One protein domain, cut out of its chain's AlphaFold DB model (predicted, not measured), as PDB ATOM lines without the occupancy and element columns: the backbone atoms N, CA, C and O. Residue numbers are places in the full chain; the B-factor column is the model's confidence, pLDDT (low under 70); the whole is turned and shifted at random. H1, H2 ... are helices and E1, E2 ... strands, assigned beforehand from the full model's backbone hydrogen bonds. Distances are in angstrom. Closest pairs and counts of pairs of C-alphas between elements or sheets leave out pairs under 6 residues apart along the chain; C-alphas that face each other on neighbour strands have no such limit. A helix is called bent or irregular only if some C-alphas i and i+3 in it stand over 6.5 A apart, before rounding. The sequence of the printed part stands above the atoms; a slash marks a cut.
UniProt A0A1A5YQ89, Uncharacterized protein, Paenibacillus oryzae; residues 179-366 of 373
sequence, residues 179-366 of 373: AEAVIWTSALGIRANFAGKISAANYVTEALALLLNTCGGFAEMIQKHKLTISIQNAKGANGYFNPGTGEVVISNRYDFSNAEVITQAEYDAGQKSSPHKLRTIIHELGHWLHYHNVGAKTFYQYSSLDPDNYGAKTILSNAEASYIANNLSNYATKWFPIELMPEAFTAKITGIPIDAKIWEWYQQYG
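Overview. This is residues 179 to 366 of the 373 residues of an uncharacterized protein of Paenibacillus oryzae (UniProt A0A1A5YQ89). A small four-stranded sheet is covered on one face by H1, H2 and H5, a two-layer arrangement with no named helix on its other face. H5 lies near the middle of the domain; H8 crosses it, H9 packs on H8, and H7 lies at the opposite end of the long axis from H1. The printed part has 188 residues, with named elements in the order H1 E1 H2 H3 E2 E3 E4 H4 H5 H6 H7 H8 H9. The sheet, E1 E2 E4 E3, is mixed, and the class is mixed, helices and strands. The whole is compact, with a radius of gyration of the C-alphas of 15.9 A and spans of 49 by 35 by 31 A.

Arrangement. Edge strand E1, residues 191 to 193, is parallel to E2, residues 228 to 232, with N 193 and O 229 within hydrogen-bond range at 2.9 A. E4, residues 247 to 251, is parallel to E2, with N 248 and O 228 at 2.8 A. Edge strand E3, residues 239 to 242, forms an antiparallel hairpin with E4, with N 249 and O 240 at 2.8 A. H5, residues 279 to 294, is on the sheet over E4 and E3, at a height of 8.6 A; its closest C-alphas to E3 are those of Glu 284 and Phe 241, 5.6 A. H2, residues 198 to 214, is on the same face over E2, at a height of 10.8 A. H1, residues 179 to 187, touches residues 201 to 205 of H2 alone, closest at the C-alphas of Ala 181 and Ala 201, 6.1 A, at a shallow tilt of 27 degrees. H3, residues 218 to 224, only just touches H2, with 3 pairs of C-alphas within 8 A, and only at the corner; the closest are those of Leu 212 and Ala 219, 5.9 A. E1, H2, H3 and E2 form a strand-helix-strand unit, two parallel neighbour strands with helices between, its crossover left-handed. H4, residues 256 to 268, touches H2 with residues 256 to 257 alone, closest at the C-alphas of Ala 200 and Phe 256, 5.9 A. H8, residues 340 to 349, touches H5 at a steep tilt of 62 degrees, closest at the C-alphas of Gly 286 and Pro 342, 4.2 A. H9, residues 356 to 364, touches H8, closest at the C-alphas of Met 341 and Tyr 362, 6.0 A. H7, residues 318 to 327, is close to H9 but not clearly touching, with the C-alphas of Ile 324 and Ile 358 closest at 6.9 A. H6, residues 296 to 303, is close to H5 but not clearly touching, with the C-alphas of Tyr 291 and Phe 299 closest at 5.6 A. Every O i to N i+4 pair is within hydrogen-bond range in H1, H2, H3, H5, H6, H7, H8 and H9, and 7 of 9 are in H4.

Along the chain. H1 begins at C-alpha 179, (37.172, 22.508, 100.333), and H9 ends at C-alpha 364, (64.940, 50.624, 111.797). From first to last C-alpha H2 measures 24.0 A, H5 22.1 A, H4 18.9 A and E4 12.7 A. H4 is irregular: C-alphas 257 and 260 are 8.0 A apart.

Size, cuts and confidence. The two C-alphas farthest apart, those of Ala 179 and Ala 319, are 49.3 A apart. The printed part has no cut. The links H6 to H7, residues 304 to 317, and H7 to H8, residues 328 to 339, are long. The mean pLDDT of the printed part is 90.6, and residues 306 to 314 are under 70.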
ATOM      1  N   ALA A 179      37.884  21.735 101.344       97.06
ATOM      2  CA  ALA A 179      37.172  22.508 100.333       97.06
ATOM      3  C   ALA A 179      36.517  23.763 100.931       97.06
ATOM      4  O   ALA A 179      36.642  24.838 100.352       97.06
ATOM      5  N   GLU A 180      35.891  23.647 102.107       97.38
ATOM      6  CA  GLU A 180      35.305  24.791 102.823       97.38
ATOM      7  C   GLU A 180      36.366  25.837 103.178       97.38
ATOM      8  O   GLU A 180      36.184  27.021 102.898       97.38
ATOM      9  N   ALA A 181      37.513  25.401 103.704       97.38
ATOM     10  CA  ALA A 181      38.619  26.297 104.031       97.38
ATOM     11  C   ALA A 181      39.188  27.010 102.786       97.38
ATOM     12  O   ALA A 181      39.516  28.197 102.833       97.38
ATOM     13  N   VAL A 182      39.296  26.311 101.646       96.50
ATOM     14  CA  VAL A 182      39.742  26.916 100.376       96.50
ATOM     15  C   VAL A 182      38.744  27.969  99.892       96.50
ATOM     16  O   VAL A 182      39.158  29.054  99.490       96.50
ATOM     17  N   ILE A 183      37.441  27.686  99.964       94.38
ATOM     18  CA  ILE A 183      36.394  28.656  99.607       94.38
ATOM     19  C   ILE A 183      36.491  29.893 100.503       94.38
ATOM     20  O   ILE A 183      36.486  31.014  99.997       94.38
ATOM     21  N   TRP A 184      36.642  29.693 101.814       94.75
ATOM     22  CA  TRP A 184      36.768  30.784 102.775       94.75
ATOM     23  C   TRP A 184      37.999  31.655 102.499       94.75
ATOM     24  O   TRP A 184      37.859  32.861 102.350       94.75
ATOM     25  N   THR A 185      39.190  31.066 102.325       94.56
ATOM     26  CA  THR A 185      40.406  31.841 101.988       94.56
ATOM     27  C   THR A 185      40.286  32.581 100.657       94.56
ATOM     28  O   THR A 185      40.691  33.740 100.565       94.56
ATOM     29  N   SER A 186      39.658  31.962  99.653       91.62
ATOM     30  CA  SER A 186      39.425  32.597  98.351       91.62
ATOM     31  C   SER A 186      38.515  33.821  98.475       91.62
ATOM     32  O   SER A 186      38.755  34.823  97.807       91.62
ATOM     33  N   ALA A 187      37.515  33.779  99.362       89.31
ATOM     34  CA  ALA A 187      36.651  34.924  99.651       89.31
ATOM     35  C   ALA A 187      37.402  36.094 100.319       89.31
ATOM     36  O   ALA A 187      36.956  37.234 100.220       89.31
ATOM     37  N   LEU A 188      38.556  35.830 100.944       89.81
ATOM     38  CA  LEU A 188      39.458  36.855 101.482       89.81
ATOM     39  C   LEU A 188      40.442  37.407 100.434       89.81
ATOM     40  O   LEU A 188      41.199  38.323 100.744       89.81
ATOM     41  N   GLY A 189      40.474  36.850  99.218       88.56
ATOM     42  CA  GLY A 189      41.490  37.162  98.206       88.56
ATOM     43  C   GLY A 189      42.797  36.369  98.359       88.56
ATOM     44  O   GLY A 189      43.787  36.679  97.699       88.56
ATOM     45  N   ILE A 190      42.816  35.328  99.199       93.00
ATOM     46  CA  ILE A 190      44.001  34.504  99.472       93.00
ATOM     47  C   ILE A 190      43.910  33.195  98.688       93.00
ATOM     48  O   ILE A 190      42.921  32.465  98.768       93.00
ATOM     49  N   ARG A 191      44.980  32.843  97.969       94.31
ATOM     50  CA  ARG A 191      45.086  31.533  97.316       94.31
ATOM     51  C   ARG A 191      45.711  30.531  98.279       94.31
ATOM     52  O   ARG A 191      46.878  30.674  98.626       94.31
ATOM     53  N   ALA A 192      44.977  29.487  98.655       96.06
ATOM     54  CA  ALA A 192      45.485  28.461  99.562       96.06
ATOM     55  C   ALA A 192      45.484  27.052  98.950       96.06
ATOM     56  O   ALA A 192      44.534  26.646  98.279       96.06
ATOM     57  N   ASN A 193      46.537  26.278  99.225       97.25
ATOM     58  CA  ASN A 193      46.604  24.843  98.962       97.25
ATOM     59  C   ASN A 193      46.989  24.084 100.236       97.25
ATOM     60  O   ASN A 193      48.153  24.047 100.628       97.25
ATOM     61  N   PHE A 194      46.018  23.409 100.852       97.62
ATOM     62  CA  PHE A 194      46.222  22.673 102.103       97.62
ATOM     63  C   PHE A 194      46.690  21.218 101.924       97.62
ATOM     64  O   PHE A 194      46.714  20.457 102.891       97.62
ATOM     65  N   ALA A 195      47.024  20.801 100.695       95.00
ATOM     66  CA  ALA A 195      47.466  19.441 100.361       95.00
ATOM     67  C   ALA A 195      46.545  18.323 100.897       95.00
ATOM     68  O   ALA A 195      47.007  17.259 101.310       95.00
ATOM     69  N   GLY A 196      45.234  18.578 100.929       94.56
ATOM     70  CA  GLY A 196      44.234  17.624 101.416       94.56
ATOM     71  C   GLY A 196      44.224  17.401 102.936       94.56
ATOM     72  O   GLY A 196      43.535  16.496 103.397       94.56
ATOM     73  N   LYS A 197      44.942  18.209 103.732       95.56
ATOM     74  CA  LYS A 197      45.025  18.060 105.194       95.56
ATOM     75  C   LYS A 197      44.122  19.053 105.924       95.56
ATOM     76  O   LYS A 197      44.417  20.245 105.965       95.56
ATOM     77  N   ILE A 198      43.066  18.557 106.571       97.12
ATOM     78  CA  ILE A 198      42.135  19.407 107.332       97.12
ATOM     79  C   ILE A 198      42.790  20.073 108.551       97.12
ATOM     80  O   ILE A 198      42.527  21.239 108.822       97.12
ATOM     81  N   SER A 199      43.709  19.387 109.239       96.69
ATOM     82  CA  SER A 199      44.455  19.975 110.361       96.69
ATOM     83  C   SER A 199      45.322  21.159 109.923       96.69
ATOM     84  O   SER A 199      45.369  22.167 110.617       96.69
ATOM     85  N   ALA A 200      45.940  21.078 108.741       97.19
ATOM     86  CA  ALA A 200      46.704  22.184 108.168       97.19
ATOM     87  C   ALA A 200      45.794  23.340 107.721       97.19
ATOM     88  O   ALA A 200      46.128  24.503 107.931       97.19
ATOM     89  N   ALA A 201      44.631  23.027 107.140       97.94
ATOM     90  CA  ALA A 201      43.643  24.027 106.748       97.94
ATOM     91  C   ALA A 201      43.135  24.833 107.954       97.94
ATOM     92  O   ALA A 201      43.153  26.063 107.923       97.94
ATOM     93  N   ASN A 202      42.763  24.155 109.042       98.19
ATOM     94  CA  ASN A 202      42.321  24.811 110.272       98.19
ATOM     95  C   ASN A 202      43.454  25.605 110.927       98.19
ATOM     96  O   ASN A 202      43.242  26.748 111.299       98.19
ATOM     97  N   TYR A 203      44.673  25.063 110.959       98.19
ATOM     98  CA  TYR A 203      45.850  25.774 111.464       98.19
ATOM     99  C   TYR A 203      46.112  27.106 110.742       98.19
ATOM    100  O   TYR A 203      46.299  28.142 111.376       98.19
ATOM    101  N   VAL A 204      46.117  27.096 109.405       98.25
ATOM    102  CA  VAL A 204      46.378  28.304 108.609       98.25
ATOM    103  C   VAL A 204      45.222  29.298 108.716       98.25
ATOM    104  O   VAL A 204      45.456  30.490 108.899       98.25
ATOM    105  N   THR A 205      43.977  28.834 108.603       98.31
ATOM    106  CA  THR A 205      42.809  29.731 108.636       98.31
ATOM    107  C   THR A 205      42.594  30.363 110.011       98.31
ATOM    108  O   THR A 205      42.225  31.534 110.066       98.31
ATOM    109  N   GLU A 206      42.920  29.659 111.101       98.31
ATOM    110  CA  GLU A 206      42.933  30.228 112.454       98.31
ATOM    111  C   GLU A 206      43.932  31.386 112.561       98.31
ATOM    112  O   GLU A 206      43.615  32.441 113.107       98.31
ATOM    113  N   ALA A 207      45.134  31.223 111.994       98.31
ATOM    114  CA  ALA A 207      46.160  32.264 112.010       98.31
ATOM    115  C   ALA A 207      45.763  33.486 111.174       98.31
ATOM    116  O   ALA A 207      45.981  34.619 111.598       98.31
ATOM    117  N   LEU A 208      45.141  33.265 110.012       98.31
ATOM    118  CA  LEU A 208      44.599  34.347 109.190       98.31
ATOM    119  C   LEU A 208      43.496  35.109 109.925       98.31
ATOM    120  O   LEU A 208      43.509  36.335 109.921       98.31
ATOM    121  N   ALA A 209      42.574  34.402 110.583       97.88
ATOM    122  CA  ALA A 209      41.523  35.030 111.375       97.88
ATOM    123  C   ALA A 209      42.099  35.839 112.546       97.88
ATOM    124  O   ALA A 209      41.674  36.972 112.768       97.88
ATOM    125  N   LEU A 210      43.104  35.303 113.251       97.31
ATOM    126  CA  LEU A 210      43.818  36.034 114.298       97.31
ATOM    127  C   LEU A 210      44.409  37.340 113.751       97.31
ATOM    128  O   LEU A 210      44.131  38.403 114.301       97.31
ATOM    129  N   LEU A 211      45.176  37.281 112.660       97.69
ATOM    130  CA  LEU A 211      45.821  38.462 112.079       97.69
ATOM    131  C   LEU A 211      44.807  39.485 111.560       97.69
ATOM    132  O   LEU A 211      44.947  40.667 111.847       97.69
ATOM    133  N   LEU A 212      43.752  39.050 110.872       95.88
ATOM    134  CA  LEU A 212      42.696  39.944 110.381       95.88
ATOM    135  C   LEU A 212      41.962  40.677 111.508       95.88
ATOM    136  O   LEU A 212      41.493  41.792 111.306       95.88
ATOM    137  N   ASN A 213      41.881  40.065 112.689       94.88
ATOM    138  CA  ASN A 213      41.175  40.630 113.835       94.88
ATOM    139  C   ASN A 213      42.074  41.427 114.788       94.88
ATOM    140  O   ASN A 213      41.550  42.171 115.613       94.88
ATOM    141  N   THR A 214      43.397  41.259 114.718       93.50
ATOM    142  CA  THR A 214      44.338  41.842 115.697       93.50
ATOM    143  C   THR A 214      45.434  42.701 115.081       93.50
ATOM    144  O   THR A 214      46.053  43.484 115.798       93.50
ATOM    145  N   CYS A 215      45.664  42.599 113.771       95.38
ATOM    146  CA  CYS A 215      46.663  43.376 113.060       95.38
ATOM    147  C   CYS A 215      46.001  44.364 112.093       95.38
ATOM    148  O   CYS A 215      45.674  44.016 110.952       95.38
ATOM    149  N   GLY A 216      45.802  45.609 112.540       91.75
ATOM    150  CA  GLY A 216      45.343  46.687 111.662       91.75
ATOM    151  C   GLY A 216      46.272  46.848 110.454       91.75
ATOM    152  O   GLY A 216      47.485  46.706 110.585       91.75
ATOM    153  N   GLY A 217      45.710  47.058 109.265       90.25
ATOM    154  CA  GLY A 217      46.456  47.085 107.998       90.25
ATOM    155  C   GLY A 217      46.702  45.713 107.343       90.25
ATOM    156  O   GLY A 217      46.927  45.661 106.135       90.25
ATOM    157  N   PHE A 218      46.582  44.579 108.053       94.94
ATOM    158  CA  PHE A 218      46.775  43.253 107.432       94.94
ATOM    159  C   PHE A 218      45.761  42.980 106.310       94.94
ATOM    160  O   PHE A 218      46.123  42.479 105.243       94.94
ATOM    161  N   ALA A 219      44.496  43.362 106.523       92.19
ATOM    162  CA  ALA A 219      43.451  43.251 105.509       92.19
ATOM    163  C   ALA A 219      43.799  44.059 104.247       92.19
ATOM    164  O   ALA A 219      43.650  43.555 103.139       92.19
ATOM    165  N   GLU A 220      44.312  45.281 104.399       89.94
ATOM    166  CA  GLU A 220      44.723  46.115 103.266       89.94
ATOM    167  C   GLU A 220      45.890  45.490 102.503       89.94
ATOM    168  O   GLU A 220      45.878  45.455 101.271       89.94
ATOM    169  N   MET A 221      46.860  44.921 103.224       91.25
ATOM    170  CA  MET A 221      48.013  44.257 102.623       91.25
ATOM    171  C   MET A 221      47.597  43.091 101.730       91.25
ATOM    172  O   MET A 221      48.050  43.028 100.590       91.25
ATOM    173  N   ILE A 222      46.708  42.202 102.187       91.94
ATOM    174  CA  ILE A 222      46.254  41.060 101.371       91.94
ATOM    175  C   ILE A 222      45.337  41.470 100.208       91.94
ATOM    176  O   ILE A 222      45.205  40.717  99.246       91.94
ATOM    177  N   GLN A 223      44.710  42.653 100.267       86.19
ATOM    178  CA  GLN A 223      43.968  43.212  99.128       86.19
ATOM    179  C   GLN A 223      44.891  43.894  98.111       86.19
ATOM    180  O   GLN A 223      44.594  43.911  96.919       86.19
ATOM    181  N   LYS A 224      46.008  44.466  98.569       87.25
ATOM    182  CA  LYS A 224      46.990  45.154  97.722       87.25
ATOM    183  C   LYS A 224      47.985  44.189  97.078       87.25
ATOM    184  O   LYS A 224      48.393  44.395  95.937       87.25
ATOM    185  N   HIS A 225      48.369  43.144  97.799       88.88
ATOM    186  CA  HIS A 225      49.405  42.201  97.411       88.88
ATOM    187  C   HIS A 225      48.861  40.778  97.426       88.88
ATOM    188  O   HIS A 225      48.167  40.356  98.348       88.88
ATOM    189  N   LYS A 226      49.212  40.006  96.399       87.31
ATOM    190  CA  LYS A 226      48.810  38.607  96.301       87.31
ATOM    191  C   LYS A 226      49.468  37.788  97.416       87.31
ATOM    192  O   LYS A 226      50.689  37.655  97.458       87.31
ATOM    193  N   LEU A 227      48.646  37.148  98.244       94.31
ATOM    194  CA  LEU A 227      49.091  36.158  99.223       94.31
ATOM    195  C   LEU A 227      48.741  34.745  98.739       94.31
ATOM    196  O   LEU A 227      47.575  34.411  98.515       94.31
ATOM    197  N   THR A 228      49.768  33.910  98.569       96.19
ATOM    198  CA  THR A 228      49.609  32.470  98.313       96.19
ATOM    199  C   THR A 228      50.157  31.682  99.490       96.19
ATOM    200  O   THR A 228      51.288  31.925  99.901       96.19
ATOM    201  N   ILE A 229      49.378  30.734 100.012       98.12
ATOM    202  CA  ILE A 229      49.790  29.860 101.114       98.12
ATOM    203  C   ILE A 229      49.709  28.400 100.676       98.12
ATOM    204  O   ILE A 229      48.647  27.928 100.263       98.12
ATOM    205  N   SER A 230      50.804  27.660 100.821       97.12
ATOM    206  CA  SER A 230      50.881  26.263 100.387       97.12
ATOM    207  C   SER A 230      51.443  25.341 101.462       97.12
ATOM    208  O   SER A 230      52.455  25.623 102.100       97.12
ATOM    209  N   ILE A 231      50.816  24.174 101.608       97.31
ATOM    210  CA  ILE A 231      51.322  23.065 102.413       97.31
ATOM    211  C   ILE A 231      52.111  22.128 101.500       97.31
ATOM    212  O   ILE A 231      51.537  21.351 100.738       97.31
ATOM    213  N   GLN A 232      53.439  22.183 101.561       94.62
ATOM    214  CA  GLN A 232      54.310  21.392 100.682       94.62
ATOM    215  C   GLN A 232      55.637  21.033 101.357       94.62
ATOM    216  O   GLN A 232      55.865  21.347 102.519       94.62
ATOM    217  N   ASN A 233      56.504  20.283 100.675       88.25
ATOM    218  CA  ASN A 233      57.787  19.888 101.253       88.25
ATOM    219  C   ASN A 233      58.728  21.101 101.378       88.25
ATOM    220  O   ASN A 233      59.173  21.635 100.367       88.25
ATOM    221  N   ALA A 234      59.089  21.466 102.610       82.69
ATOM    222  CA  ALA A 234      59.960  22.604 102.918       82.69
ATOM    223  C   ALA A 234      61.445  22.228 103.118       82.69
ATOM    224  O   ALA A 234      62.184  22.932 103.797       82.69
ATOM    225  N   LYS A 235      61.901  21.094 102.557       80.19
ATOM    226  CA  LYS A 235      63.323  20.677 102.515       80.19
ATOM    227  C   LYS A 235      64.057  20.704 103.873       80.19
ATOM    228  O   LYS A 235      65.261  20.920 103.917       80.19
ATOM    229  N   GLY A 236      63.345  20.425 104.964       75.88
ATOM    230  CA  GLY A 236      63.911  20.352 106.319       75.88
ATOM    231  C   GLY A 236      63.558  21.528 107.231       75.88
ATOM    232  O   GLY A 236      63.776  21.412 108.432       75.88
ATOM    233  N   ALA A 237      62.965  22.604 106.706       82.19
ATOM    234  CA  ALA A 237      62.397  23.681 107.514       82.19
ATOM    235  C   ALA A 237      60.940  23.386 107.927       82.19
ATOM    236  O   ALA A 237      60.259  22.554 107.313       82.19
ATOM    237  N   ASN A 238      60.454  24.086 108.958       86.75
ATOM    238  CA  ASN A 238      59.043  24.056 109.369       86.75
ATOM    239  C   ASN A 238      58.160  24.917 108.447       86.75
ATOM    240  O   ASN A 238      57.001  24.576 108.215       86.75
ATOM    241  N   GLY A 239      58.732  25.970 107.869       91.81
ATOM    242  CA  GLY A 239      58.132  26.847 106.874       91.81
ATOM    243  C   GLY A 239      59.212  27.671 106.174       91.81
ATOM    244  O   GLY A 239      60.389  27.557 106.525       91.81
ATOM    245  N   TYR A 240      58.823  28.397 105.132       93.06
ATOM    246  CA  TYR A 240      59.620  29.473 104.546       93.06
ATOM    247  C   TYR A 240      58.724  30.420 103.740       93.06
ATOM    248  O   TYR A 240      57.691  30.016 103.198       93.06
ATOM    249  N   PHE A 241      59.176  31.657 103.573       94.44
ATOM    250  CA  PHE A 241      58.651  32.600 102.593       94.44
ATOM    251  C   PHE A 241      59.517  32.612 101.324       94.44
ATOM    252  O   PHE A 241      60.747  32.647 101.391       94.44
ATOM    253  N   ASN A 242      58.883  32.571 100.149       90.31
ATOM    254  CA  ASN A 242      59.549  32.709  98.858       90.31
ATOM    255  C   ASN A 242      59.352  34.128  98.298       90.31
ATOM    256  O   ASN A 242      58.308  34.394  97.693       90.31
ATOM    257  N   PRO A 243      60.352  35.019  98.401       84.81
ATOM    258  CA  PRO A 243      60.224  36.389  97.909       84.81
ATOM    259  C   PRO A 243      60.087  36.462  96.380       84.81
ATOM    260  O   PRO A 243      59.481  37.396  95.865       84.81
ATOM    261  N   GLY A 244      60.581  35.463  95.639       81.38
ATOM    262  CA  GLY A 244      60.463  35.424  94.179       81.38
ATOM    263  C   GLY A 244      59.045  35.135  93.677       81.38
ATOM    264  O   GLY A 244      58.722  35.488  92.548       81.38
ATOM    265  N   THR A 245      58.200  34.494  94.491       84.31
ATOM    266  CA  THR A 245      56.816  34.145  94.116       84.31
ATOM    267  C   THR A 245      55.753  34.755  95.027       84.31
ATOM    268  O   THR A 245      54.564  34.614  94.739       84.31
ATOM    269  N   GLY A 246      56.147  35.394  96.133       84.81
ATOM    270  CA  GLY A 246      55.225  35.867  97.168       84.81
ATOM    271  C   GLY A 246      54.540  34.730  97.942       84.81
ATOM    272  O   GLY A 246      53.515  34.951  98.585       84.81
ATOM    273  N   GLU A 247      55.050  33.498  97.843       94.19
ATOM    274  CA  GLU A 247      54.423  32.314  98.434       94.19
ATOM    275  C   GLU A 247      54.919  32.077  99.862       94.19
ATOM    276  O   GLU A 247      56.120  31.983 100.109       94.19
ATOM    277  N   VAL A 248      53.979  31.904 100.786       97.75
ATOM    278  CA  VAL A 248      54.227  31.409 102.138       97.75
ATOM    279  C   VAL A 248      54.027  29.898 102.158       97.75
ATOM    280  O   VAL A 248      52.972  29.378 101.792       97.75
ATOM    281  N   VAL A 249      55.049  29.173 102.594       96.75
ATOM    282  CA  VAL A 249      55.057  27.714 102.599       96.75
ATOM    283  C   VAL A 249      55.160  27.203 104.019       96.75
ATOM    284  O   VAL A 249      56.083  27.554 104.743       96.75
ATOM    285  N   ILE A 250      54.263  26.291 104.388       96.62
ATOM    286  CA  ILE A 250      54.396  25.504 105.616       96.62
ATOM    287  C   ILE A 250      54.674  24.055 105.245       96.62
ATOM    288  O   ILE A 250      54.087  23.490 104.316       96.62
ATOM    289  N   SER A 251      55.600  23.446 105.978       94.25
ATOM    290  CA  SER A 251      56.039  22.086 105.722       94.25
ATOM    291  C   SER A 251      54.880  21.106 105.851       94.25
ATOM    292  O   SER A 251      54.219  21.018 106.883       94.25
ATOM    293  N   ASN A 252      54.684  20.266 104.839       92.06
ATOM    294  CA  ASN A 252      53.729  19.165 104.911       92.06
ATOM    295  C   ASN A 252      54.125  18.092 105.944       92.06
ATOM    296  O   ASN A 252      53.320  17.195 106.205       92.06
ATOM    297  N   ARG A 253      55.337  18.172 106.511       91.56
ATOM    298  CA  ARG A 253      55.824  17.332 107.614       91.56
ATOM    299  C   ARG A 253      55.612  17.961 108.991       91.56
ATOM    300  O   ARG A 253      55.859  17.277 109.977       91.56
ATOM    301  N   TYR A 254      55.184  19.223 109.065       92.69
ATOM    302  CA  TYR A 254      54.873  19.862 110.336       92.69
ATOM    303  C   TYR A 254      53.682  19.157 110.997       92.69
ATOM    304  O   TYR A 254      52.686  18.845 110.335       92.69
ATOM    305  N   ASP A 255      53.795  18.875 112.292       93.38
ATOM    306  CA  ASP A 255      52.734  18.217 113.047       93.38
ATOM    307  C   ASP A 255      51.743  19.257 113.580       93.38
ATOM    308  O   ASP A 255      51.829  19.725 114.713       93.38
ATOM    309  N   PHE A 256      50.790  19.627 112.723       94.56
ATOM    310  CA  PHE A 256      49.758  20.622 113.026       94.56
ATOM    311  C   PHE A 256      48.921  20.270 114.262       94.56
ATOM    312  O   PHE A 256      48.460  21.169 114.958       94.56
ATOM    313  N   SER A 257      48.726  18.978 114.543       90.69
ATOM    314  CA  SER A 257      47.922  18.521 115.681       90.69
ATOM    315  C   SER A 257      48.648  18.698 117.016       90.69
ATOM    316  O   SER A 257      47.995  18.846 118.041       90.69
ATOM    317  N   ASN A 258      49.985  18.715 116.997       94.50
ATOM    318  CA  ASN A 258      50.837  18.917 118.171       94.50
ATOM    319  C   ASN A 258      51.598  20.253 118.122       94.50
ATOM    320  O   ASN A 258      52.615  20.417 118.799       94.50
ATOM    321  N   ALA A 259      51.119  21.218 117.330       94.94
ATOM    322  CA  ALA A 259      51.791  22.500 117.133       94.94
ATOM    323  C   ALA A 259      52.035  23.244 118.456       94.94
ATOM    324  O   ALA A 259      53.101  23.820 118.641       94.94
ATOM    325  N   GLU A 260      51.094  23.185 119.401       94.81
ATOM    326  CA  GLU A 260      51.230  23.782 120.738       94.81
ATOM    327  C   GLU A 260      52.414  23.196 121.520       94.81
ATOM    328  O   GLU A 260      53.248  23.933 122.035       94.81
ATOM    329  N   VAL A 261      52.569  21.868 121.518       95.19
ATOM    330  CA  VAL A 261      53.683  21.193 122.204       95.19
ATOM    331  C   VAL A 261      55.024  21.547 121.558       95.19
ATOM    332  O   VAL A 261      55.994  21.833 122.259       95.19
ATOM    333  N   ILE A 262      55.085  21.554 120.221       93.00
ATOM    334  CA  ILE A 262      56.302  21.904 119.473       93.00
ATOM    335  C   ILE A 262      56.709  23.353 119.758       93.00
ATOM    336  O   ILE A 262      57.870  23.631 120.056       93.00
ATOM    337  N   THR A 263      55.751  24.276 119.662       94.00
ATOM    338  CA  THR A 263      56.008  25.714 119.802       94.00
ATOM    339  C   THR A 263      56.422  26.082 121.222       94.00
ATOM    340  O   THR A 263      57.383  26.836 121.372       94.00
ATOM    341  N   GLN A 264      55.793  25.484 122.238       95.50
ATOM    342  CA  GLN A 264      56.197  25.640 123.634       95.50
ATOM    343  C   GLN A 264      57.630  25.145 123.870       95.50
ATOM    344  O   GLN A 264      58.443  25.881 124.420       95.50
ATOM    345  N   ALA A 265      57.981  23.944 123.397       92.31
ATOM    346  CA  ALA A 265      59.319  23.387 123.606       92.31
ATOM    347  C   ALA A 265      60.432  24.236 122.959       92.31
ATOM    348  O   ALA A 265      61.505  24.413 123.535       92.31
ATOM    349  N   GLU A 266      60.192  24.780 121.763       92.25
ATOM    350  CA  GLU A 266      61.148  25.665 121.087       92.25
ATOM    351  C   GLU A 266      61.259  27.042 121.762       92.25
ATOM    352  O   GLU A 266      62.342  27.633 121.760       92.25
ATOM    353  N   TYR A 267      60.166  27.547 122.338       94.44
ATOM    354  CA  TYR A 267      60.169  28.774 123.135       94.44
ATOM    355  C   TYR A 267      60.948  28.592 124.443       94.44
ATOM    356  O   TYR A 267      61.849  29.375 124.729       94.44
ATOM    357  N   ASP A 268      60.692  27.506 125.176       90.81
ATOM    358  CA  ASP A 268      61.384  27.183 126.432       90.81
ATOM    359  C   ASP A 268      62.896  26.983 126.224       90.81
ATOM    360  O   ASP A 268      63.708  27.305 127.091       90.81
ATOM    361  N   ALA A 269      63.295  26.490 125.046       90.50
ATOM    362  CA  ALA A 269      64.694  26.369 124.635       90.50
ATOM    363  C   ALA A 269      65.324  27.697 124.154       90.50
ATOM    364  O   ALA A 269      66.462  27.699 123.671       90.50
ATOM    365  N   GLY A 270      64.584  28.809 124.202       85.62
ATOM    366  CA  GLY A 270      64.995  30.117 123.690       85.62
ATOM    367  C   GLY A 270      65.258  30.127 122.182       85.62
ATOM    368  O   GLY A 270      65.961  31.002 121.676       85.62
ATOM    369  N   GLN A 271      64.780  29.123 121.439       90.94
ATOM    370  CA  GLN A 271      64.992  29.050 119.994       90.94
ATOM    371  C   GLN A 271      64.050  29.987 119.259       90.94
ATOM    372  O   GLN A 271      64.457  30.587 118.274       90.94
ATOM    373  N   LYS A 272      62.812  30.130 119.729       94.19
ATOM    374  CA  LYS A 272      61.756  30.890 119.059       94.19
ATOM    375  C   LYS A 272      61.126  31.902 120.007       94.19
ATOM    376  O   LYS A 272      61.142  31.711 121.213       94.19
ATOM    377  N   SER A 273      60.576  32.967 119.442       96.44
ATOM    378  CA  SER A 273      60.099  34.160 120.159       96.44
ATOM    379  C   SER A 273      58.718  34.035 120.807       96.44
ATOM    380  O   SER A 273      58.321  34.905 121.575       96.44
ATOM    381  N   SER A 274      57.967  32.967 120.521       97.69
ATOM    382  CA  SER A 274      56.625  32.767 121.075       97.69
ATOM    383  C   SER A 274      56.286  31.282 121.264       97.69
ATOM    384  O   SER A 274      56.664  30.467 120.416       97.69
ATOM    385  N   PRO A 275      55.547  30.915 122.328       97.31
ATOM    386  CA  PRO A 275      55.032  29.563 122.534       97.31
ATOM    387  C   PRO A 275      53.683  29.320 121.835       97.31
ATOM    388  O   PRO A 275      53.104  28.248 121.966       97.31
ATOM    389  N   HIS A 276      53.127  30.308 121.128       98.19
ATOM    390  CA  HIS A 276      51.786  30.195 120.561       98.19
ATOM    391  C   HIS A 276      51.734  29.146 119.439       98.19
ATOM    392  O   HIS A 276      52.541  29.191 118.510       98.19
ATOM    393  N   LYS A 277      50.723  28.264 119.436       97.38
ATOM    394  CA  LYS A 277      50.597  27.177 118.438       97.38
ATOM    395  C   LYS A 277      50.702  27.667 116.985       97.38
ATOM    396  O   LYS A 277      51.329  27.023 116.149       97.38
ATOM    397  N   LEU A 278      50.140  28.840 116.681       97.88
ATOM    398  CA  LEU A 278      50.114  29.431 115.332       97.88
ATOM    399  C   LEU A 278      51.420  30.136 114.930       97.88
ATOM    400  O   LEU A 278      51.521  30.648 113.818       97.88
ATOM    401  N   ARG A 279      52.428  30.177 115.812       96.69
ATOM    402  CA  ARG A 279      53.666  30.942 115.617       96.69
ATOM    403  C   ARG A 279      54.333  30.656 114.275       96.69
ATOM    404  O   ARG A 279      54.771  31.591 113.627       96.69
ATOM    405  N   THR A 280      54.422  29.396 113.847       96.06
ATOM    406  CA  THR A 280      55.139  29.047 112.608       96.06
ATOM    407  C   THR A 280      54.537  29.740 111.384       96.06
ATOM    408  O   THR A 280      55.274  30.351 110.626       96.06
ATOM    409  N   ILE A 281      53.213  29.715 111.200       98.00
ATOM    410  CA  ILE A 281      52.586  30.419 110.067       98.00
ATOM    411  C   ILE A 281      52.617  31.942 110.239       98.00
ATOM    412  O   ILE A 281      52.832  32.648 109.260       98.00
ATOM    413  N   ILE A 282      52.460  32.454 111.464       98.56
ATOM    414  CA  ILE A 282      52.559  33.898 111.733       98.56
ATOM    415  C   ILE A 282      53.967  34.411 111.405       98.56
ATOM    416  O   ILE A 282      54.094  35.475 110.811       98.56
ATOM    417  N   HIS A 283      55.003  33.632 111.713       98.38
ATOM    418  CA  HIS A 283      56.388  33.939 111.375       98.38
ATOM    419  C   HIS A 283      56.574  34.055 109.856       98.38
ATOM    420  O   HIS A 283      57.058  35.076 109.377       98.38
ATOM    421  N   GLU A 284      56.116  33.073 109.075       98.06
ATOM    422  CA  GLU A 284      56.246  33.157 107.612       98.06
ATOM    423  C   GLU A 284      55.408  34.293 107.001       98.06
ATOM    424  O   GLU A 284      55.822  34.931 106.031       98.06
ATOM    425  N   LEU A 285      54.240  34.595 107.578       98.56
ATOM    426  CA  LEU A 285      53.454  35.774 107.200       98.56
ATOM    427  C   LEU A 285      54.155  37.080 107.598       98.56
ATOM    428  O   LEU A 285      54.020  38.073 106.890       98.56
ATOM    429  N   GLY A 286      54.947  37.080 108.672       98.19
ATOM    430  CA  GLY A 286      55.808  38.191 109.068       98.19
ATOM    431  C   GLY A 286      56.881  38.500 108.022       98.19
ATOM    432  O   GLY A 286      57.085  39.667 107.696       98.19
ATOM    433  N   HIS A 287      57.496  37.472 107.424       97.69
ATOM    434  CA  HIS A 287      58.401  37.641 106.275       97.69
ATOM    435  C   HIS A 287      57.684  38.258 105.070       97.69
ATOM    436  O   HIS A 287      58.187  39.208 104.468       97.69
ATOM    437  N   TRP A 288      56.490  37.755 104.737       98.12
ATOM    438  CA  TRP A 288      55.673  38.284 103.638       98.12
ATOM    439  C   TRP A 288      55.297  39.757 103.865       98.12
ATOM    440  O   TRP A 288      55.432  40.585 102.962       98.12
ATOM    441  N   LEU A 289      54.887  40.109 105.088       98.06
ATOM    442  CA  LEU A 289      54.560  41.484 105.461       98.06
ATOM    443  C   LEU A 289      55.778  42.397 105.385       98.06
ATOM    444  O   LEU A 289      55.682  43.478 104.811       98.06
ATOM    445  N   HIS A 290      56.927  41.955 105.902       97.50
ATOM    446  CA  HIS A 290      58.176  42.709 105.814       97.50
ATOM    447  C   HIS A 290      58.544  42.997 104.358       97.50
ATOM    448  O   HIS A 290      58.734  44.158 104.002       97.50
ATOM    449  N   TYR A 291      58.544  41.970 103.504       96.06
ATOM    450  CA  TYR A 291      58.850  42.091 102.077       96.06
ATOM    451  C   TYR A 291      57.995  43.148 101.374       96.06
ATOM    452  O   TYR A 291      58.523  43.995 100.651       96.06
ATOM    453  N   HIS A 292      56.682  43.128 101.601       94.44
ATOM    454  CA  HIS A 292      55.772  44.082 100.973       94.44
ATOM    455  C   HIS A 292      55.793  45.471 101.624       94.44
ATOM    456  O   HIS A 292      55.510  46.453 100.940       94.44
ATOM    457  N   ASN A 293      56.169  45.576 102.902       94.19
ATOM    458  CA  ASN A 293      56.311  46.855 103.593       94.19
ATOM    459  C   ASN A 293      57.544  47.635 103.115       94.19
ATOM    460  O   ASN A 293      57.445  48.816 102.788       94.19
ATOM    461  N   VAL A 294      58.708  46.977 103.031       87.81
ATOM    462  CA  VAL A 294      59.971  47.640 102.642       87.81
ATOM    463  C   VAL A 294      60.242  47.615 101.138       87.81
ATOM    464  O   VAL A 294      61.099  48.355 100.643       87.81
ATOM    465  N   GLY A 295      59.527  46.759 100.409       88.44
ATOM    466  CA  GLY A 295      59.713  46.508  98.986       88.44
ATOM    467  C   GLY A 295      60.871  45.551  98.688       88.44
ATOM    468  O   GLY A 295      61.852  45.450  99.428       88.44
ATOM    469  N   ALA A 296      60.781  44.880  97.537       84.81
ATOM    470  CA  ALA A 296      61.704  43.822  97.122       84.81
ATOM    471  C   ALA A 296      63.180  44.238  97.185       84.81
ATOM    472  O   ALA A 296      64.016  43.515  97.723       84.81
ATOM    473  N   LYS A 297      63.499  45.429  96.663       83.12
ATOM    474  CA  LYS A 297      64.867  45.958  96.632       83.12
ATOM    475  C   LYS A 297      65.472  46.033  98.035       83.12
ATOM    476  O   LYS A 297      66.571  45.528  98.247       83.12
ATOM    477  N   THR A 298      64.753  46.635  98.977       82.38
ATOM    478  CA  THR A 298      65.207  46.799 100.362       82.38
ATOM    479  C   THR A 298      65.277  45.452 101.077       82.38
ATOM    480  O   THR A 298      66.261  45.170 101.757       82.38
ATOM    481  N   PHE A 299      64.288  44.577 100.866       87.31
ATOM    482  CA  PHE A 299      64.290  43.234 101.441       87.31
ATOM    483  C   PHE A 299      65.534  42.444 101.014       87.31
ATOM    484  O   PHE A 299      66.261  41.944 101.866       87.31
ATOM    485  N   TYR A 300      65.854  42.407  99.715       83.38
ATOM    486  CA  TYR A 300      67.054  41.722  99.225       83.38
ATOM    487  C   TYR A 300      68.358  42.394  99.670       83.38
ATOM    488  O   TYR A 300      69.348  41.698  99.903       83.38
ATOM    489  N   GLN A 301      68.376  43.723  99.827       82.31
ATOM    490  CA  GLN A 301      69.510  44.415 100.445       82.31
ATOM    491  C   GLN A 301      69.738  43.909 101.872       82.31
ATOM    492  O   GLN A 301      70.858  43.527 102.203       82.31
ATOM    493  N   TYR A 302      68.688  43.813 102.687       84.62
ATOM    494  CA  TYR A 302      68.772  43.254 104.035       84.62
ATOM    495  C   TYR A 302      69.145  41.772 104.045       84.62
ATOM    496  O   TYR A 302      70.028  41.380 104.803       84.62
ATOM    497  N   SER A 303      68.582  40.958 103.149       81.31
ATOM    498  CA  SER A 303      68.968  39.552 103.002       81.31
ATOM    499  C   SER A 303      70.446  39.382 102.639       81.31
ATOM    500  O   SER A 303      71.050  38.364 102.963       81.31
ATOM    501  N   SER A 304      71.057  40.361 101.972       76.50
ATOM    502  CA  SER A 304      72.474  40.296 101.600       76.50
ATOM    503  C   SER A 304      73.447  40.620 102.741       76.50
ATOM    504  O   SER A 304      74.651  40.430 102.570       76.50
ATOM    505  N   LEU A 305      72.951  41.097 103.889       71.44
ATOM    506  CA  LEU A 305      73.783  41.453 105.045       71.44
ATOM    507  C   LEU A 305      74.339  40.231 105.789       71.44
ATOM    508  O   LEU A 305      75.353  40.354 106.476       71.44
ATOM    509  N   ASP A 306      73.714  39.064 105.626       67.31
ATOM    510  CA  ASP A 306      74.150  37.794 106.217       67.31
ATOM    511  C   ASP A 306      73.843  36.626 105.249       67.31
ATOM    512  O   ASP A 306      72.916  35.844 105.466       67.31
ATOM    513  N   PRO A 307      74.562  36.541 104.109       56.72
ATOM    514  CA  PRO A 307      74.229  35.637 103.005       56.72
ATOM    515  C   PRO A 307      74.629  34.177 103.259       56.72
ATOM    516  O   PRO A 307      74.135  33.280 102.577       56.72
ATOM    517  N   ASP A 308      75.518  33.933 104.224       53.22
ATOM    518  CA  ASP A 308      76.146  32.624 104.422       53.22
ATOM    519  C   ASP A 308      75.534  31.834 105.579       53.22
ATOM    520  O   ASP A 308      76.021  30.739 105.845       53.22
ATOM    521  N   ASN A 309      74.497  32.379 106.238       50.25
ATOM    522  CA  ASN A 309      73.671  31.749 107.272       50.25
ATOM    523  C   ASN A 309      74.516  30.801 108.148       50.25
ATOM    524  O   ASN A 309      74.590  29.616 107.841       50.25
ATOM    525  N   TYR A 310      75.170  31.340 109.192       43.69
ATOM    526  CA  TYR A 310      76.216  30.717 110.050       43.69
ATOM    527  C   TYR A 310      77.699  31.026 109.700       43.69
ATOM    528  O   TYR A 310      78.596  30.308 110.147       43.69
ATOM    529  N   GLY A 311      77.998  32.103 108.960       46.16
ATOM    530  CA  GLY A 311      79.374  32.572 108.692       46.16
ATOM    531  C   GLY A 311      79.868  33.701 109.616       46.16
ATOM    532  O   GLY A 311      79.119  34.253 110.412       46.16
ATOM    533  N   ALA A 312      81.137  34.115 109.479       40.50
ATOM    534  CA  ALA A 312      81.730  35.251 110.216       40.50
ATOM    535  C   ALA A 312      81.250  36.644 109.738       40.50
ATOM    536  O   ALA A 312      81.752  37.667 110.203       40.50
ATOM    537  N   LYS A 313      80.327  36.686 108.769       50.09
ATOM    538  CA  LYS A 313      79.766  37.902 108.177       50.09
ATOM    539  C   LYS A 313      78.327  38.072 108.645       50.09
ATOM    540  O   LYS A 313      77.396  37.707 107.946       50.09
ATOM    541  N   THR A 314      78.180  38.636 109.829       64.12
ATOM    542  CA  THR A 314      76.937  39.260 110.272       64.12
ATOM    543  C   THR A 314      77.245  40.726 110.552       64.12
ATOM    544  O   THR A 314      78.373  41.064 110.923       64.12
ATOM    545  N   ILE A 315      76.271  41.610 110.348       74.19
ATOM    546  CA  ILE A 315      76.408  43.004 110.784       74.19
ATOM    547  C   ILE A 315      76.310  43.138 112.307       74.19
ATOM    548  O   ILE A 315      76.693  44.171 112.848       74.19
ATOM    549  N   LEU A 316      75.819  42.099 112.992       80.56
ATOM    550  CA  LEU A 316      75.722  42.070 114.441       80.56
ATOM    551  C   LEU A 316      77.090  41.813 115.071       80.56
ATOM    552  O   LEU A 316      77.783  40.844 114.762       80.56
ATOM    553  N   SER A 317      77.449  42.620 116.058       83.94
ATOM    554  CA  SER A 317      78.482  42.248 117.018       83.94
ATOM    555  C   SER A 317      78.018  41.074 117.893       83.94
ATOM    556  O   SER A 317      76.824  40.851 118.103       83.94
ATOM    557  N   ASN A 318      78.967  40.358 118.507       82.31
ATOM    558  CA  ASN A 318      78.649  39.297 119.475       82.31
ATOM    559  C   ASN A 318      77.750  39.793 120.623       82.31
ATOM    560  O   ASN A 318      76.918  39.038 121.128       82.31
ATOM    561  N   ALA A 319      77.919  41.053 121.036       83.38
ATOM    562  CA  ALA A 319      77.107  41.666 122.079       83.38
ATOM    563  C   ALA A 319      75.656  41.868 121.618       83.38
ATOM    564  O   ALA A 319      74.735  41.586 122.378       83.38
ATOM    565  N   GLU A 320      75.443  42.302 120.375       87.06
ATOM    566  CA  GLU A 320      74.103  42.484 119.807       87.06
ATOM    567  C   GLU A 320      73.408  41.148 119.556       87.06
ATOM    568  O   GLU A 320      72.263  40.984 119.963       87.06
ATOM    569  N   ALA A 321      74.112  40.162 118.993       87.69
ATOM    570  CA  ALA A 321      73.570  38.816 118.817       87.69
ATOM    571  C   ALA A 321      73.157  38.195 120.164       87.69
ATOM    572  O   ALA A 321      72.049  37.677 120.295       87.69
ATOM    573  N   SER A 322      73.999  38.322 121.197       86.19
ATOM    574  CA  SER A 322      73.668  37.854 122.552       86.19
ATOM    575  C   SER A 322      72.478  38.612 123.145       86.19
ATOM    576  O   SER A 322      71.641  38.022 123.824       86.19
ATOM    577  N   TYR A 323      72.382  39.920 122.892       91.06
ATOM    578  CA  TYR A 323      71.258  40.729 123.352       91.06
ATOM    579  C   TYR A 323      69.941  40.278 122.713       91.06
ATOM    580  O   TYR A 323      68.966  40.068 123.430       91.06
ATOM    581  N   ILE A 324      69.914  40.084 121.391       93.31
ATOM    582  CA  ILE A 324      68.731  39.604 120.661       93.31
ATOM    583  C   ILE A 324      68.333  38.207 121.139       93.31
ATOM    584  O   ILE A 324      67.164  37.977 121.440       93.31
ATOM    585  N   ALA A 325      69.299  37.296 121.281       91.00
ATOM    586  CA  ALA A 325      69.046  35.939 121.758       91.00
ATOM    587  C   ALA A 325      68.389  35.906 123.146       91.00
ATOM    588  O   ALA A 325      67.465  35.128 123.370       91.00
ATOM    589  N   ASN A 326      68.840  36.772 124.060       91.00
ATOM    590  CA  ASN A 326      68.351  36.812 125.439       91.00
ATOM    591  C   ASN A 326      67.014  37.547 125.605       91.00
ATOM    592  O   ASN A 326      66.308  37.281 126.573       91.00
ATOM    593  N   ASN A 327      66.685  38.481 124.708       95.75
ATOM    594  CA  ASN A 327      65.494  39.333 124.833       95.75
ATOM    595  C   ASN A 327      64.396  39.024 123.802       95.75
ATOM    596  O   ASN A 327      63.312  39.595 123.890       95.75
ATOM    597  N   LEU A 328      64.658  38.145 122.830       96.50
ATOM    598  CA  LEU A 328      63.673  37.717 121.837       96.50
ATOM    599  C   LEU A 328      63.794  36.221 121.520       96.50
ATOM    600  O   LEU A 328      62.935  35.446 121.932       96.50
ATOM    601  N   SER A 329      64.821  35.813 120.767       94.81
ATOM    602  CA  SER A 329      65.093  34.403 120.454       94.81
ATOM    603  C   SER A 329      66.448  34.212 119.770       94.81
ATOM    604  O   SER A 329      66.948  35.103 119.079       94.81
ATOM    605  N   ASN A 330      67.035  33.017 119.895       88.81
ATOM    606  CA  ASN A 330      68.238  32.639 119.140       88.81
ATOM    607  C   ASN A 330      67.999  32.612 117.626       88.81
ATOM    608  O   ASN A 330      68.934  32.754 116.844       88.81
ATOM    609  N   TYR A 331      66.767  32.367 117.182       90.31
ATOM    610  CA  TYR A 331      66.473  32.330 115.757       90.31
ATOM    611  C   TYR A 331      66.446  33.727 115.136       90.31
ATOM    612  O   TYR A 331      66.912  33.879 114.015       90.31
ATOM    613  N   ALA A 332      66.025  34.751 115.883       92.50
ATOM    614  CA  ALA A 332      66.026  36.143 115.429       92.50
ATOM    615  C   ALA A 332      67.427  36.698 115.109       92.50
ATOM    616  O   ALA A 332      67.556  37.710 114.423       92.50
ATOM    617  N   THR A 333      68.491  36.056 115.604       87.50
ATOM    618  CA  THR A 333      69.873  36.443 115.285       87.50
ATOM    619  C   THR A 333      70.344  35.898 113.941       87.50
ATOM    620  O   THR A 333      71.398  36.308 113.460       87.50
ATOM    621  N   LYS A 334      69.640  34.911 113.376       84.75
ATOM    622  CA  LYS A 334      70.034  34.258 112.126       84.75
ATOM    623  C   LYS A 334      69.631  35.138 110.961       84.75
ATOM    624  O   LYS A 334      68.554  35.720 110.977       84.75
ATOM    625  N   TRP A 335      70.491  35.225 109.955       82.62
ATOM    626  CA  TRP A 335      70.205  35.978 108.741       82.62
ATOM    627  C   TRP A 335      69.727  37.411 109.036       82.62
ATOM    628  O   TRP A 335      68.730  37.881 108.492       82.62
ATOM    629  N   PHE A 336      70.382  38.101 109.971       86.31
ATOM    630  CA  PHE A 336      69.905  39.401 110.443       86.31
ATOM    631  C   PHE A 336      69.904  40.449 109.309       86.31
ATOM    632  O   PHE A 336      70.893  40.539 108.577       86.31
ATOM    633  N   PRO A 337      68.855  41.291 109.175       90.94
ATOM    634  CA  PRO A 337      67.671  41.422 110.038       90.94
ATOM    635  C   PRO A 337      66.476  40.548 109.622       90.94
ATOM    636  O   PRO A 337      65.407  40.675 110.212       90.94
ATOM    637  N   ILE A 338      66.625  39.681 108.617       92.25
ATOM    638  CA  ILE A 338      65.516  38.946 107.997       92.25
ATOM    639  C   ILE A 338      64.755  38.100 109.011       92.25
ATOM    640  O   ILE A 338      63.538  38.182 109.014       92.25
ATOM    641  N   GLU A 339      65.414  37.377 109.924       93.19
ATOM    642  CA  GLU A 339      64.689  36.610 110.957       93.19
ATOM    643  C   GLU A 339      64.293  37.441 112.183       93.19
ATOM    644  O   GLU A 339      63.393  37.046 112.925       93.19
ATOM    645  N   LEU A 340      64.900  38.616 112.394       96.31
ATOM    646  CA  LEU A 340      64.481  39.524 113.467       96.31
ATOM    647  C   LEU A 340      63.040  39.993 113.231       96.31
ATOM    648  O   LEU A 340      62.237  39.995 114.164       96.31
ATOM    649  N   MET A 341      62.713  40.378 111.995       97.50
ATOM    650  CA  MET A 341      61.401  40.928 111.645       97.50
ATOM    651  C   MET A 341      60.234  39.983 111.973       97.50
ATOM    652  O   MET A 341      59.368  40.362 112.764       97.50
ATOM    653  N   PRO A 342      60.166  38.751 111.443       97.94
ATOM    654  CA  PRO A 342      59.063  37.844 111.727       97.94
ATOM    655  C   PRO A 342      59.049  37.373 113.182       97.94
ATOM    656  O   PRO A 342      57.970  37.123 113.711       97.94
ATOM    657  N   GLU A 343      60.196  37.251 113.860       98.31
ATOM    658  CA  GLU A 343      60.238  36.850 115.270       98.31
ATOM    659  C   GLU A 343      59.678  37.965 116.167       98.31
ATOM    660  O   GLU A 343      58.801  37.700 116.987       98.31
ATOM    661  N   ALA A 344      60.087  39.221 115.964       98.50
ATOM    662  CA  ALA A 344      59.538  40.359 116.705       98.50
ATOM    663  C   ALA A 344      58.041  40.562 116.411       98.50
ATOM    664  O   ALA A 344      57.246  40.723 117.340       98.50
ATOM    665  N   PHE A 345      57.638  40.474 115.137       98.56
ATOM    666  CA  PHE A 345      56.231  40.535 114.731       98.56
ATOM    667  C   PHE A 345      55.399  39.434 115.402       98.56
ATOM    668  O   PHE A 345      54.345  39.705 115.978       98.56
ATOM    669  N   THR A 346      55.889  38.191 115.372       98.44
ATOM    670  CA  THR A 346      55.171  37.046 115.942       98.44
ATOM    671  C   THR A 346      55.036  37.166 117.451       98.44
ATOM    672  O   THR A 346      53.945  36.942 117.978       98.44
ATOM    673  N   ALA A 347      56.106  37.537 118.158       98.19
ATOM    674  CA  ALA A 347      56.050  37.783 119.593       98.19
ATOM    675  C   ALA A 347      55.005  38.855 119.930       98.19
ATOM    676  O   ALA A 347      54.097  38.580 120.714       98.19
ATOM    677  N   LYS A 348      55.038  40.012 119.257       97.25
ATOM    678  CA  LYS A 348      54.081  41.102 119.490       97.25
ATOM    679  C   LYS A 348      52.628  40.680 119.211       97.25
ATOM    680  O   LYS A 348      51.777  40.881 120.073       97.25
ATOM    681  N   ILE A 349      52.344  40.035 118.070       97.25
ATOM    682  CA  ILE A 349      50.991  39.537 117.723       97.25
ATOM    683  C   ILE A 349      50.465  38.528 118.741       97.25
ATOM    684  O   ILE A 349      49.275  38.506 119.048       97.25
ATOM    685  N   THR A 350      51.344  37.681 119.268       96.81
ATOM    686  CA  THR A 350      50.961  36.612 120.199       96.81
ATOM    687  C   THR A 350      51.012  37.044 121.667       96.81
ATOM    688  O   THR A 350      50.844  36.211 122.554       96.81
ATOM    689  N   GLY A 351      51.200  38.342 121.931       95.50
ATOM    690  CA  GLY A 351      51.135  38.927 123.270       95.50
ATOM    691  C   GLY A 351      52.421  38.814 124.092       95.50
ATOM    692  O   GLY A 351      52.389  39.063 125.297       95.50
ATOM    693  N   ILE A 352      53.547  38.460 123.474       97.12
ATOM    694  CA  ILE A 352      54.863  38.484 124.116       97.12
ATOM    695  C   ILE A 352      55.395  39.927 124.093       97.12
ATOM    696  O   ILE A 352      55.499  40.521 123.014       97.12
ATOM    697  N   PRO A 353      55.727  40.524 125.254       94.44
ATOM    698  CA  PRO A 353      56.308  41.860 125.303       94.44
ATOM    699  C   PRO A 353      57.620  41.929 124.518       94.44
ATOM    700  O   PRO A 353      58.464  41.044 124.640       94.44
ATOM    701  N   ILE A 354      57.799  43.001 123.750       96.81
ATOM    702  CA  ILE A 354      59.036  43.258 123.010       96.81
ATOM    703  C   ILE A 354      59.884  44.256 123.790       96.81
ATOM    704  O   ILE A 354      59.400  45.320 124.177       96.81
ATOM    705  N   ASP A 355      61.151  43.909 124.009       97.88
ATOM    706  CA  ASP A 355      62.136  44.821 124.581       97.88
ATOM    707  C   ASP A 355      62.308  46.078 123.708       97.88
ATOM    708  O   ASP A 355      62.313  46.002 122.478       97.88
ATOM    709  N   ALA A 356      62.483  47.243 124.336       95.38
ATOM    710  CA  ALA A 356      62.503  48.527 123.637       95.38
ATOM    711  C   ALA A 356      63.595  48.616 122.558       95.38
ATOM    712  O   ALA A 356      63.367  49.205 121.504       95.38
ATOM    713  N   LYS A 357      64.759  47.995 122.782       93.50
ATOM    714  CA  LYS A 357      65.854  48.001 121.806       93.50
ATOM    715  C   LYS A 357      65.591  47.041 120.643       93.50
ATOM    716  O   LYS A 357      65.948  47.329 119.505       93.50
ATOM    717  N   ILE A 358      64.940  45.908 120.913       97.12
ATOM    718  CA  ILE A 358      64.467  44.999 119.859       97.12
ATOM    719  C   ILE A 358      63.436  45.708 118.981       97.12
ATOM    720  O   ILE A 358      63.487  45.585 117.759       97.12
ATOM    721  N   TRP A 359      62.540  46.483 119.597       96.25
ATOM    722  CA  TRP A 359      61.563  47.292 118.878       96.25
ATOM    723  C   TRP A 359      62.224  48.379 118.027       96.25
ATOM    724  O   TRP A 359      61.895  48.513 116.856       96.25
ATOM    725  N   GLU A 360      63.216  49.095 118.558       91.50
ATOM    726  CA  GLU A 360      63.988  50.077 117.786       91.50
ATOM    727  C   GLU A 360      64.590  49.456 116.515       91.50
ATOM    728  O   GLU A 360      64.420  49.996 115.421       91.50
ATOM    729  N   TRP A 361      65.222  48.282 116.625       92.31
ATOM    730  CA  TRP A 361      65.730  47.565 115.453       92.31
ATOM    731  C   TRP A 361      64.616  47.102 114.515       92.31
ATOM    732  O   TRP A 361      64.770  47.191 113.299       92.31
ATOM    733  N   TYR A 362      63.485  46.640 115.052       96.25
ATOM    734  CA  TYR A 362      62.317  46.293 114.247       96.25
ATOM    735  C   TYR A 362      61.885  47.461 113.351       96.25
ATOM    736  O   TYR A 362      61.744  47.290 112.142       96.25
ATOM    737  N   GLN A 363      61.782  48.667 113.911       91.44
ATOM    738  CA  GLN A 363      61.422  49.874 113.164       91.44
ATOM    739  C   GLN A 363      62.523  50.295 112.185       91.44
ATOM    740  O   GLN A 363      62.246  50.600 111.025       91.44
ATOM    741  N   GLN A 364      63.786  50.257 112.620       89.19
ATOM    742  CA  GLN A 364      64.940  50.624 111.797       89.19
ATOM    743  C   GLN A 364      65.026  49.800 110.504       89.19
ATOM    744  O   GLN A 364      65.376  50.340 109.454       89.19
ATOM    745  N   TYR A 365      64.725  48.502 110.577       89.19
ATOM    746  CA  TYR A 365      64.772  47.587 109.433       89.19
ATOM    747  C   TYR A 365      63.412  47.411 108.741       89.19
ATOM    748  O   TYR A 365      63.253  46.527 107.896       89.19
ATOM    749  N   GLY A 366      62.449  48.287 109.047       90.88
ATOM    750  CA  GLY A 366      61.184  48.398 108.328       90.88
ATOM    751  C   GLY A 366      60.195  47.273 108.616       90.88
ATOM    752  O   GLY A 366      59.463  46.847 107.723       90.88
TER     753      GLY A 366